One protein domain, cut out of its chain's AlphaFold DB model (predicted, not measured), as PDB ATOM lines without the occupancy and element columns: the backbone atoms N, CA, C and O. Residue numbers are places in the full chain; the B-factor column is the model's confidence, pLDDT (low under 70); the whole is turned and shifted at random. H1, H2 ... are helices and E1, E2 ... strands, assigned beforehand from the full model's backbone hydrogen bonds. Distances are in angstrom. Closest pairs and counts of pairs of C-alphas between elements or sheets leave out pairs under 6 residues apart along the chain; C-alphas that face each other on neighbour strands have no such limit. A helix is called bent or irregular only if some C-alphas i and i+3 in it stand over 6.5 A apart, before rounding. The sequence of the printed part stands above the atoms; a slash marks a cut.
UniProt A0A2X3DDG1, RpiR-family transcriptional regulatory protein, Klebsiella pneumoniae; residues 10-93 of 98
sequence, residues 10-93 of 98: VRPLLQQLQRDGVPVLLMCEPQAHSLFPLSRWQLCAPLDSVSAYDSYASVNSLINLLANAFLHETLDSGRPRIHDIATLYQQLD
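AT A GLANCE: This is residues 10 to 93 of the 98 residues of the protein "RpiR-family transcriptional regulatory protein" of Klebsiella pneumoniae (UniProt A0A2X3DDG1). A small head, in which two short parallel strands, E1 and E2, lie side by side with H2 packed over both of them and H1 packed on H2, is followed by a wide V of two long helices, H3 and H4, whose corner is at residue 74 and whose H3 arm has its residues 58 to 63 near the two strands. H3 begins near the head, residues 45 to 56 make a long loop between E2 and H3, and most of H4 stands free as the far arm. The printed part has 84 residues, with four named helices and two named strands in the order H1, E1, H2, E2, H3, H4; the sheet has the order E1, E2, and the class is mostly helix. The whole is only just loose, close to extended, with a radius of gyration of the C-alphas of 17.5 A, and spans 46 by 40 by 23 A.

IN THESE COORDINATES: H1 is residues 10 to 19, 14.4 A long, with C-alpha 10 at (-23.437, 33.397, -56.601). E1 is residues 25 to 28, H2 residues 30 to 38, 14.6 A long, and E2 residues 41 to 44. H2 is irregular: C-alphas 31 and 34 are 8.3 A apart. H3 is residues 57 to 73, 24.3 A long, with C-alpha 57 at (-17.680, 40.048, -35.820). H4 is residues 75 to 91, 24.4 A long, with C-alpha 91 at (-48.316, 45.576, -28.825). H4 is neither bent nor irregular, but only just: C-alphas 76 and 79 are 6.3 A apart.

HOW THE PARTS SIT: H1 touches H2, the closest C-alphas being those of Leu 14 and Leu 38, 5.8 A apart; they run the same way at a shallow tilt of 32 degrees. E1 and E2 are parallel neighbours at 20 degrees, with N 26 and O 41 at 2.8 A and N 43 and O 26 at 2.9 A, within hydrogen-bond range. E1, H2 and E2 form a strand-helix-strand unit, two parallel neighbour strands with a helix between them in the chain, and its crossover is right-handed. The closest C-alphas of H2 and E2, those of Pro 30 and Cys 44, are 5.4 A apart. H3 and E2 are near each other, with 5 pairs of C-alphas within 10 A. H3 and H4 are close but not clearly touching, with C-alphas 71 and 78 closest at 5.9 A; they run opposite ways at a steep tilt of 64 degrees. H4 is apart from H1, E1, H2 and E2. In H1 and H3 every O i to N i+4 pair is within hydrogen-bond range; in H4 11 of 13 are, and in H2 0 of 5, beside 3 of 6 O i to N i+3 pairs.

THE WHOLE: The two C-alphas farthest apart, those of Ser 34 and Gln 91, are 47.5 A apart. The link from E2 to H3 is long, and the other four links are tight. Residues 64 to 69 of H3 and residues 83 to 93, of which 83 to 91 belong to H4, are among those that stand free. The printed part has no cut; its mean pLDDT is 91.8, and no printed residue is under 70.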
ATOM      1  N   VAL A  10     -23.958  32.038 -56.851       93.88
ATOM      2  CA  VAL A  10     -23.437  33.397 -56.601       93.88
ATOM      3  C   VAL A  10     -22.759  33.977 -57.842       93.88
ATOM      4  O   VAL A  10     -23.053  35.100 -58.237       93.88
ATOM      5  N   ARG A  11     -21.872  33.213 -58.490       94.69
ATOM      6  CA  ARG A  11     -21.139  33.703 -59.664       94.69
ATOM      7  C   ARG A  11     -22.052  33.915 -60.886       94.69
ATOM      8  O   ARG A  11     -22.010  35.022 -61.418       94.69
ATOM      9  N   PRO A  12     -22.883  32.941 -61.314       96.56
ATOM     10  CA  PRO A  12     -23.843  33.152 -62.399       96.56
ATOM     11  C   PRO A  12     -24.772  34.347 -62.167       96.56
ATOM     12  O   PRO A  12     -25.022  35.113 -63.096       96.56
ATOM     13  N   LEU A  13     -25.231  34.547 -60.927       96.31
ATOM     14  CA  LEU A  13     -26.077  35.682 -60.568       96.31
ATOM     15  C   LEU A  13     -25.338  37.015 -60.735       96.31
ATOM     16  O   LEU A  13     -25.853  37.915 -61.388       96.31
ATOM     17  N   LEU A  14     -24.117  37.138 -60.204       96.69
ATOM     18  CA  LEU A  14     -23.315  38.356 -60.362       96.69
ATOM     19  C   LEU A  14     -23.006  38.655 -61.837       96.69
ATOM     20  O   LEU A  14     -23.071  39.804 -62.259       96.69
ATOM     21  N   GLN A  15     -22.740  37.624 -62.643       97.44
ATOM     22  CA  GLN A  15     -22.549  37.774 -64.090       97.44
ATOM     23  C   GLN A  15     -23.822  38.227 -64.814       97.44
ATOM     24  O   GLN A  15     -23.728  38.932 -65.815       97.44
ATOM     25  N   GLN A  16     -25.002  37.791 -64.366       98.00
ATOM     26  CA  GLN A  16     -26.279  38.262 -64.905       98.00
ATOM     27  C   GLN A  16     -26.505  39.732 -64.546       98.00
ATOM     28  O   GLN A  16     -26.690  40.544 -65.443       98.00
ATOM     29  N   LEU A  17     -26.363  40.090 -63.269       97.69
ATOM     30  CA  LEU A  17     -26.523  41.470 -62.799       97.69
ATOM     31  C   LEU A  17     -25.550  42.437 -63.488       97.69
ATOM     32  O   LEU A  17     -25.941  43.539 -63.858       97.69
ATOM     33  N   GLN A  18     -24.305  42.008 -63.719       97.12
ATOM     34  CA  GLN A  18     -23.329  42.787 -64.481       97.12
ATOM     35  C   GLN A  18     -23.761  43.000 -65.938       97.12
ATOM     36  O   GLN A  18     -23.629  44.110 -66.446       97.12
ATOM     37  N   ARG A  19     -24.279  41.959 -66.608       97.56
ATOM     38  CA  ARG A  19     -24.805  42.065 -67.983       97.56
ATOM     39  C   ARG A  19     -26.006  43.004 -68.066       97.56
ATOM     40  O   ARG A  19     -26.105  43.756 -69.028       97.56
ATOM     41  N   ASP A  20     -26.849  43.003 -67.041       97.94
ATOM     42  CA  ASP A  20     -28.037  43.856 -66.951       97.94
ATOM     43  C   ASP A  20     -27.707  45.294 -66.494       97.94
ATOM     44  O   ASP A  20     -28.602  46.123 -66.341       97.94
ATOM     45  N   GLY A  21     -26.427  45.612 -66.256       96.94
ATOM     46  CA  GLY A  21     -25.988  46.942 -65.826       96.94
ATOM     47  C   GLY A  21     -26.390  47.305 -64.392       96.94
ATOM     48  O   GLY A  21     -26.322  48.475 -64.011       96.94
ATOM     49  N   VAL A  22     -26.796  46.326 -63.580       98.00
ATOM     50  CA  VAL A  22     -27.212  46.545 -62.192       98.00
ATOM     51  C   VAL A  22     -25.965  46.724 -61.314       98.00
ATOM     52  O   VAL A  22     -25.137  45.812 -61.229       98.00
ATOM     53  N   PRO A  23     -25.790  47.871 -60.630       96.56
ATOM     54  CA  PRO A  23     -24.632  48.084 -59.775       96.56
ATOM     55  C   PRO A  23     -24.717  47.207 -58.521       96.56
ATOM     56  O   PRO A  23     -25.694  47.251 -57.778       96.56
ATOM     57  N   VAL A  24     -23.658  46.437 -58.261       97.19
ATOM     58  CA  VAL A  24     -23.581  45.529 -57.109       97.19
ATOM     59  C   VAL A  24     -22.473  45.955 -56.150       97.19
ATOM     60  O   VAL A  24     -21.320  46.125 -56.556       97.19
ATOM     61  N   LEU A  25     -22.822  46.057 -54.867       96.31
ATOM     62  CA  LEU A  25     -21.881  46.088 -53.749       96.31
ATOM     63  C   LEU A  25     -21.638  44.655 -53.256       96.31
ATOM     64  O   LEU A  25     -22.559  43.981 -52.785       96.31
ATOM     65  N   LEU A  26     -20.398  44.183 -53.356       95.62
ATOM     66  CA  LEU A  26     -19.992  42.868 -52.878       95.62
ATOM     67  C   LEU A  26     -19.370  42.971 -51.484       95.62
ATOM     68  O   LEU A  26     -18.336  43.599 -51.294       95.62
ATOM     69  N   MET A  27     -19.979  42.288 -50.518       95.31
ATOM     70  CA  MET A  27     -19.397  42.042 -49.198       95.31
ATOM     71  C   MET A  27     -18.936  40.585 -49.108       95.31
ATOM     72  O   MET A  27     -19.762  39.668 -49.255       95.31
ATOM     73  N   CYS A  28     -17.635  40.376 -48.913       94.06
ATOM     74  CA  CYS A  28     -16.989  39.059 -48.928       94.06
ATOM     75  C   CYS A  28     -15.667  39.049 -48.145       94.06
ATOM     76  O   CYS A  28     -15.189  40.091 -47.700       94.06
ATOM     77  N   GLU A  29     -15.054  37.877 -47.974       92.94
ATOM     78  CA  GLU A  29     -13.688  37.795 -47.455       92.94
ATOM     79  C   GLU A  29     -12.644  38.167 -48.533       92.94
ATOM     80  O   GLU A  29     -12.917  37.997 -49.730       92.94
ATOM     81  N   PRO A  30     -11.432  38.626 -48.155       89.75
ATOM     82  CA  PRO A  30     -10.385  39.008 -49.110       89.75
ATOM     83  C   PRO A  30     -10.010  37.901 -50.108       89.75
ATOM     84  O   PRO A  30      -9.615  38.178 -51.239       89.75
ATOM     85  N   GLN A  31     -10.166  36.630 -49.722       90.31
ATOM     86  CA  GLN A  31      -9.851  35.496 -50.590       90.31
ATOM     87  C   GLN A  31     -10.834  35.331 -51.767       90.31
ATOM     88  O   GLN A  31     -10.538  34.579 -52.696       90.31
ATOM     89  N   ALA A  32     -11.966  36.046 -51.801       92.00
ATOM     90  CA  ALA A  32     -12.972  35.965 -52.868       92.00
ATOM     91  C   ALA A  32     -12.628  36.779 -54.141       92.00
ATOM     92  O   ALA A  32     -13.525  37.179 -54.884       92.00
ATOM     93  N   HIS A  33     -11.337  36.979 -54.423       90.81
ATOM     94  CA  HIS A  33     -10.802  37.796 -55.522       90.81
ATOM     95  C   HIS A  33     -11.408  37.500 -56.906       90.81
ATOM     96  O   HIS A  33     -11.573  38.409 -57.717       90.81
ATOM     97  N   SER A  34     -11.811  36.252 -57.175       93.06
ATOM     98  CA  SER A  34     -12.449  35.865 -58.443       93.06
ATOM     99  C   SER A  34     -13.815  36.517 -58.695       93.06
ATOM    100  O   SER A  34     -14.289  36.510 -59.833       93.06
ATOM    101  N   LEU A  35     -14.456  37.078 -57.664       94.50
ATOM    102  CA  LEU A  35     -15.746  37.766 -57.767       94.50
ATOM    103  C   LEU A  35     -15.613  39.287 -57.899       94.50
ATOM    104  O   LEU A  35     -16.581  39.934 -58.290       94.50
ATOM    105  N   PHE A  36     -14.444  39.865 -57.604       95.25
ATOM    106  CA  PHE A  36     -14.270  41.323 -57.590       95.25
ATOM    107  C   PHE A  36     -14.603  41.968 -58.941       95.25
ATOM    108  O   PHE A  36     -15.375  42.929 -58.932       95.25
ATOM    109  N   PRO A  37     -14.177  41.412 -60.098       96.12
ATOM    110  CA  PRO A  37     -14.505  41.988 -61.403       96.12
ATOM    111  C   PRO A  37     -16.002  41.995 -61.742       96.12
ATOM    112  O   PRO A  37     -16.399  42.648 -62.701       96.12
ATOM    113  N   LEU A  38     -16.837  41.260 -60.997       96.38
ATOM    114  CA  LEU A  38     -18.287  41.159 -61.214       96.38
ATOM    115  C   LEU A  38     -19.094  42.140 -60.350       96.38
ATOM    116  O   LEU A  38     -20.317  42.054 -60.287       96.38
ATOM    117  N   SER A  39     -18.421  43.035 -59.630       96.38
ATOM    118  CA  SER A  39     -19.040  43.961 -58.684       96.38
ATOM    119  C   SER A  39     -18.519  45.372 -58.907       96.38
ATOM    120  O   SER A  39     -17.383  45.562 -59.338       96.38
ATOM    121  N   ARG A  40     -19.352  46.368 -58.610       97.06
ATOM    122  CA  ARG A  40     -18.973  47.778 -58.733       97.06
ATOM    123  C   ARG A  40     -18.158  48.247 -57.534       97.06
ATOM    124  O   ARG A  40     -17.225  49.023 -57.695       97.06
ATOM    125  N   TRP A  41     -18.520  47.765 -56.353       96.62
ATOM    126  CA  TRP A  41     -17.847  48.080 -55.100       96.62
ATOM    127  C   TRP A  41     -17.580  46.803 -54.323       96.62
ATOM    128  O   TRP A  41     -18.370  45.857 -54.386       96.62
ATOM    129  N   GLN A  42     -16.495  46.798 -53.555       95.19
ATOM    130  CA  GLN A  42     -16.112  45.683 -52.703       95.19
ATOM    131  C   GLN A  42     -15.867  46.185 -51.286       95.19
ATOM    132  O   GLN A  42     -15.132  47.147 -51.078       95.19
ATOM    133  N   LEU A  43     -16.451  45.500 -50.311       95.44
ATOM    134  CA  LEU A  43     -16.121  45.672 -48.905       95.44
ATOM    135  C   LEU A  43     -15.665  44.326 -48.365       95.44
ATOM    136  O   LEU A  43     -16.452  43.385 -48.235       95.44
ATOM    137  N   CYS A  44     -14.366  44.233 -48.098       94.44
ATOM    138  CA  CYS A  44     -13.764  43.009 -47.605       94.44
ATOM    139  C   CYS A  44     -13.731  43.007 -46.078       94.44
ATOM    140  O   CYS A  44     -13.207  43.936 -45.471       94.44
ATOM    141  N   ALA A  45     -14.254  41.943 -45.472       93.25
ATOM    142  CA  ALA A  45     -14.199  41.726 -44.032       93.25
ATOM    143  C   ALA A  45     -13.522  40.371 -43.752       93.25
ATOM    144  O   ALA A  45     -13.991  39.350 -44.267       93.25
ATOM    145  N   PRO A  46     -12.404  40.337 -42.998       91.25
ATOM    146  CA  PRO A  46     -11.734  39.090 -42.657       91.25
ATOM    147  C   PRO A  46     -12.609  38.262 -41.716       91.25
ATOM    148  O   PRO A  46     -13.220  38.802 -40.796       91.25
ATOM    149  N   LEU A  47     -12.639  36.950 -41.948       90.50
ATOM    150  CA  LEU A  47     -13.387  35.984 -41.138       90.50
ATOM    151  C   LEU A  47     -12.488  35.174 -40.198       90.50
ATOM    152  O   LEU A  47     -12.899  34.134 -39.676       90.50
ATOM    153  N   ASP A  48     -11.244  35.620 -40.032       87.81
ATOM    154  CA  ASP A  48     -10.216  34.893 -39.304       87.81
ATOM    155  C   ASP A  48     -10.634  34.650 -37.851       87.81
ATOM    156  O   ASP A  48     -11.172  35.519 -37.159       87.81
ATOM    157  N   SER A  49     -10.401  33.422 -37.404       86.56
ATOM    158  CA  SER A  49     -10.733  32.933 -36.073       86.56
ATOM    159  C   SER A  49      -9.706  31.880 -35.674       86.56
ATOM    160  O   SER A  49      -9.273  31.085 -36.506       86.56
ATOM    161  N   VAL A  50      -9.322  31.867 -34.397       85.44
ATOM    162  CA  VAL A  50      -8.443  30.834 -33.817       85.44
ATOM    163  C   VAL A  50      -9.199  29.542 -33.477       85.44
ATOM    164  O   VAL A  50      -8.600  28.575 -33.017       85.44
ATOM    165  N   SER A  51     -10.520  29.529 -33.676       87.75
ATOM    166  CA  SER A  51     -11.419  28.427 -33.334       87.75
ATOM    167  C   SER A  51     -11.934  27.696 -34.584       87.75
ATOM    168  O   SER A  51     -11.653  28.079 -35.716       87.75
ATOM    169  N   ALA A  52     -12.724  26.640 -34.379       86.06
ATOM    170  CA  ALA A  52     -13.325  25.837 -35.446       86.06
ATOM    171  C   ALA A  52     -14.359  26.603 -36.297       86.06
ATOM    172  O   ALA A  52     -14.673  26.183 -37.411       86.06
ATOM    173  N   TYR A  53     -14.893  27.710 -35.776       87.44
ATOM    174  CA  TYR A  53     -15.892  28.544 -36.441       87.44
ATOM    175  C   TYR A  53     -15.288  29.862 -36.926       87.44
ATOM    176  O   TYR A  53     -14.511  30.490 -36.207       87.44
ATOM    177  N   ASP A  54     -15.701  30.294 -38.120       91.00
ATOM    178  CA  ASP A  54     -15.359  31.598 -38.693       91.00
ATOM    179  C   ASP A  54     -15.914  32.749 -37.833       91.00
ATOM    180  O   ASP A  54     -17.027  32.667 -37.307       91.00
ATOM    181  N   SER A  55     -15.165  33.851 -37.725       92.38
ATOM    182  CA  SER A  55     -15.607  35.033 -36.979       92.38
ATOM    183  C   SER A  55     -16.378  35.994 -37.878       92.38
ATOM    184  O   SER A  55     -15.820  36.580 -38.800       92.38
ATOM    185  N   TYR A  56     -17.658  36.217 -37.575       92.94
ATOM    186  CA  TYR A  56     -18.502  37.200 -38.271       92.94
ATOM    187  C   TYR A  56     -18.532  38.570 -37.584       92.94
ATOM    188  O   TYR A  56     -19.306  39.440 -37.981       92.94
ATOM    189  N   ALA A  57     -17.693  38.793 -36.568       93.62
ATOM    190  CA  ALA A  57     -17.680  40.048 -35.820       93.62
ATOM    191  C   ALA A  57     -17.400  41.252 -36.734       93.62
ATOM    192  O   ALA A  57     -18.177  42.200 -36.753       93.62
ATOM    193  N   SER A  58     -16.352  41.172 -37.561       93.06
ATOM    194  CA  SER A  58     -15.982  42.220 -38.525       93.06
ATOM    195  C   SER A  58     -17.098  42.500 -39.540       93.06
ATOM    196  O   SER A  58     -17.399  43.655 -39.841       93.06
ATOM    197  N   VAL A  59     -17.755  41.443 -40.028       93.81
ATOM    198  CA  VAL A  59     -18.885  41.525 -40.957       93.81
ATOM    199  C   VAL A  59     -20.055  42.253 -40.309       93.81
ATOM    200  O   VAL A  59     -20.582  43.196 -40.892       93.81
ATOM    201  N   ASN A  60     -20.436  41.860 -39.093       94.94
ATOM    202  CA  ASN A  60     -21.543  42.476 -38.368       94.94
ATOM    203  C   ASN A  60     -21.242  43.933 -38.002       94.94
ATOM    204  O   ASN A  60     -22.119  44.783 -38.137       94.94
ATOM    205  N   SER A  61     -20.002  44.251 -37.619       95.12
ATOM    206  CA  SER A  61     -19.578  45.636 -37.393       95.12
ATOM    207  C   SER A  61     -19.692  46.483 -38.660       95.12
ATOM    208  O   SER A  61     -20.170  47.613 -38.589       95.12
ATOM    209  N   LEU A  62     -19.321  45.937 -39.822       94.75
ATOM    210  CA  LEU A  62     -19.466  46.629 -41.102       94.75
ATOM    211  C   LEU A  62     -20.940  46.834 -41.482       94.75
ATOM    212  O   LEU A  62     -21.310  47.933 -41.886       94.75
ATOM    213  N   ILE A  63     -21.788  45.811 -41.324       94.88
ATOM    214  CA  ILE A  63     -23.242  45.937 -41.536       94.88
ATOM    215  C   ILE A  63     -23.805  47.036 -40.635       94.88
ATOM    216  O   ILE A  63     -24.525  47.907 -41.113       94.88
ATOM    217  N   ASN A  64     -23.450  47.018 -39.349       95.56
ATOM    218  CA  ASN A  64     -23.915  48.002 -38.381       95.56
ATOM    219  C   ASN A  64     -23.464  49.420 -38.754       95.56
ATOM    220  O   ASN A  64     -24.258  50.356 -38.688       95.56
ATOM    221  N   LEU A  65     -22.213  49.592 -39.183       95.69
ATOM    222  CA  LEU A  65     -21.706  50.884 -39.642       95.69
ATOM    223  C   LEU A  65     -22.510  51.405 -40.841       95.69
ATOM    224  O   LEU A  65     -22.969  52.544 -40.814       95.69
ATOM    225  N   LEU A  66     -22.722  50.566 -41.861       94.38
ATOM    226  CA  LEU A  66     -23.485  50.935 -43.058       94.38
ATOM    227  C   LEU A  66     -24.946  51.251 -42.734       94.38
ATOM    228  O   LEU A  66     -25.486  52.223 -43.253       94.38
ATOM    229  N   ALA A  67     -25.578  50.460 -41.867       92.75
ATOM    230  CA  ALA A  67     -26.957  50.674 -41.452       92.75
ATOM    231  C   ALA A  67     -27.122  51.994 -40.687       92.75
ATOM    232  O   ALA A  67     -28.053  52.745 -40.969       92.75
ATOM    233  N   ASN A  68     -26.205  52.309 -39.766       92.56
ATOM    234  CA  ASN A  68     -26.242  53.570 -39.023       92.56
ATOM    235  C   ASN A  68     -25.949  54.776 -39.919       92.56
ATOM    236  O   ASN A  68     -26.637  55.786 -39.805       92.56
ATOM    237  N   ALA A  69     -24.974  54.669 -40.826       93.00
ATOM    238  CA  ALA A  69     -24.699  55.719 -41.804       93.00
ATOM    239  C   ALA A  69     -25.922  55.962 -42.701       93.00
ATOM    240  O   ALA A  69     -26.352  57.099 -42.859       93.00
ATOM    241  N   PHE A  70     -26.544  54.895 -43.211       91.31
ATOM    242  CA  PHE A  70     -27.766  54.995 -44.006       91.31
ATOM    243  C   PHE A  70     -28.909  55.646 -43.220       91.31
ATOM    244  O   PHE A  70     -29.530  56.581 -43.713       91.31
ATOM    245  N   LEU A  71     -29.149  55.208 -41.981       89.31
ATOM    246  CA  LEU A  71     -30.164  55.804 -41.115       89.31
ATOM    247  C   LEU A  71     -29.905  57.297 -40.868       89.31
ATOM    248  O   LEU A  71     -30.860  58.070 -40.822       89.31
ATOM    249  N   HIS A  72     -28.638  57.690 -40.703       89.06
ATOM    250  CA  HIS A  72     -28.237  59.082 -40.510       89.06
ATOM    251  C   HIS A  72     -28.492  59.945 -41.757       89.06
ATOM    252  O   HIS A  72     -28.938  61.081 -41.642       89.06
ATOM    253  N   GLU A  73     -28.276  59.397 -42.951       89.94
ATOM    254  CA  GLU A  73     -28.590  60.077 -44.214       89.94
ATOM    255  C   GLU A  73     -30.108  60.165 -44.464       89.94
ATOM    256  O   GLU A  73     -30.589  61.110 -45.084       89.94
ATOM    257  N   THR A  74     -30.892  59.207 -43.959       88.75
ATOM    258  CA  THR A  74     -32.353  59.149 -44.152       88.75
ATOM    259  C   THR A  74     -33.154  59.568 -42.915       88.75
ATOM    260  O   THR A  74     -34.274  59.091 -42.731       88.75
ATOM    261  N   LEU A  75     -32.604  60.401 -42.024       78.12
ATOM    262  CA  LEU A  75     -33.167  60.642 -40.681       78.12
ATOM    263  C   LEU A  75     -34.647  61.035 -40.668       78.12
ATOM    264  O   LEU A  75     -35.392  60.534 -39.819       78.12
ATOM    265  N   ASP A  76     -35.074  61.881 -41.604       73.00
ATOM    266  CA  ASP A  76     -36.445  62.396 -41.659       73.00
ATOM    267  C   ASP A  76     -37.479  61.289 -41.925       73.00
ATOM    268  O   ASP A  76     -38.587  61.332 -41.394       73.00
ATOM    269  N   SER A  77     -37.114  60.251 -42.686       75.50
ATOM    270  CA  SER A  77     -37.984  59.102 -42.984       75.50
ATOM    271  C   SER A  77     -37.681  57.863 -42.132       75.50
ATOM    272  O   SER A  77     -38.543  57.001 -41.956       75.50
ATOM    273  N   GLY A  78     -36.474  57.762 -41.571       76.31
ATOM    274  CA  GLY A  78     -36.028  56.606 -40.793       76.31
ATOM    275  C   GLY A  78     -36.518  56.602 -39.345       76.31
ATOM    276  O   GLY A  78     -36.845  55.539 -38.814       76.31
ATOM    277  N   ARG A  79     -36.612  57.773 -38.699       79.88
ATOM    278  CA  ARG A  79     -37.060  57.875 -37.297       79.88
ATOM    279  C   ARG A  79     -38.497  57.383 -37.071       79.88
ATOM    280  O   ARG A  79     -38.675  56.613 -36.126       79.88
ATOM    281  N   PRO A  80     -39.495  57.746 -37.906       83.69
ATOM    282  CA  PRO A  80     -40.855  57.227 -37.756       83.69
ATOM    283  C   PRO A  80     -40.897  55.697 -37.807       83.69
ATOM    284  O   PRO A  80     -41.471  55.063 -36.932       83.69
ATOM    285  N   ARG A  81     -40.163  55.086 -38.745       85.12
ATOM    286  CA  ARG A  81     -40.129  53.627 -38.901       85.12
ATOM    287  C   ARG A  81     -39.565  52.896 -37.676       85.12
ATOM    288  O   ARG A  81     -40.026  51.806 -37.356       85.12
ATOM    289  N   ILE A  82     -38.566  53.467 -36.998       86.06
ATOM    290  CA  ILE A  82     -38.029  52.892 -35.751       86.06
ATOM    291  C   ILE A  82     -39.086  52.938 -34.643       86.06
ATOM    292  O   ILE A  82     -39.221  51.974 -33.892       86.06
ATOM    293  N   HIS A  83     -39.833  54.040 -34.555       86.69
ATOM    294  CA  HIS A  83     -40.920  54.173 -33.594       86.69
ATOM    295  C   HIS A  83     -42.018  53.136 -33.848       86.69
ATOM    296  O   HIS A  83     -42.373  52.412 -32.922       86.69
ATOM    297  N   ASP A  84     -42.457  52.978 -35.100       88.94
ATOM    298  CA  ASP A  84     -43.489  52.003 -35.477       88.94
ATOM    299  C   ASP A  84     -43.091  50.567 -35.098       88.94
ATOM    300  O   ASP A  84     -43.895  49.812 -34.552       88.94
ATOM    301  N   ILE A  85     -41.828  50.192 -35.332       88.50
ATOM    302  CA  ILE A  85     -41.293  48.880 -34.938       88.50
ATOM    303  C   ILE A  85     -41.321  48.712 -33.413       88.50
ATOM    304  O   ILE A  85     -41.739  47.666 -32.920       88.50
ATOM    305  N   ALA A  86     -40.899  49.726 -32.654       88.19
ATOM    306  CA  ALA A  86     -40.931  49.673 -31.193       88.19
ATOM    307  C   ALA A  86     -42.368  49.547 -30.654       88.19
ATOM    308  O   ALA A  86     -42.607  48.785 -29.718       88.19
ATOM    309  N   THR A  87     -43.327  50.241 -31.270       90.38
ATOM    310  CA  THR A  87     -44.750  50.114 -30.937       90.38
ATOM    311  C   THR A  87     -45.271  48.708 -31.220       90.38
ATOM    312  O   THR A  87     -45.975  48.156 -30.378       90.38
ATOM    313  N   LEU A  88     -44.899  48.096 -32.349       92.38
ATOM    314  CA  LEU A  88     -45.281  46.712 -32.663       92.38
ATOM    315  C   LEU A  88     -44.758  45.728 -31.612       92.38
ATOM    316  O   LEU A  88     -45.521  44.904 -31.116       92.38
ATOM    317  N   TYR A  89     -43.494  45.860 -31.211       91.00
ATOM    318  CA  TYR A  89     -42.913  45.032 -30.155       91.00
ATOM    319  C   TYR A  89     -43.669  45.141 -28.822       91.00
ATOM    320  O   TYR A  89     -43.870  44.136 -28.143       91.00
ATOM    321  N   GLN A  90     -44.118  46.346 -28.456       88.06
ATOM    322  CA  GLN A  90     -44.940  46.559 -27.260       88.06
ATOM    323  C   GLN A  90     -46.342  45.957 -27.401       88.06
ATOM    324  O   GLN A  90     -46.848  45.361 -26.458       88.06
ATOM    325  N   GLN A  91     -46.976  46.112 -28.566       91.62
ATOM    326  CA  GLN A  91     -48.316  45.576 -28.825       91.62
ATOM    327  C   GLN A  91     -48.357  44.047 -28.794       91.62
ATOM    328  O   GLN A  91     -49.377  43.475 -28.414       91.62
ATOM    329  N   LEU A  92     -47.267  43.402 -29.207       92.75
ATOM    330  CA  LEU A  92     -47.139  41.948 -29.242       92.75
ATOM    331  C   LEU A  92     -46.595  41.351 -27.933       92.75
ATOM    332  O   LEU A  92     -46.497  40.131 -27.844       92.75
ATOM    333  N   ASP A  93     -46.258  42.185 -26.940       88.94
ATOM    334  CA  ASP A  93     -45.622  41.771 -25.675       88.94
ATOM    335  C   ASP A  93     -44.370  40.895 -25.899       88.94
ATOM    336  O   ASP A  93     -44.092  39.941 -25.178       88.94
TER     337      ASP A  93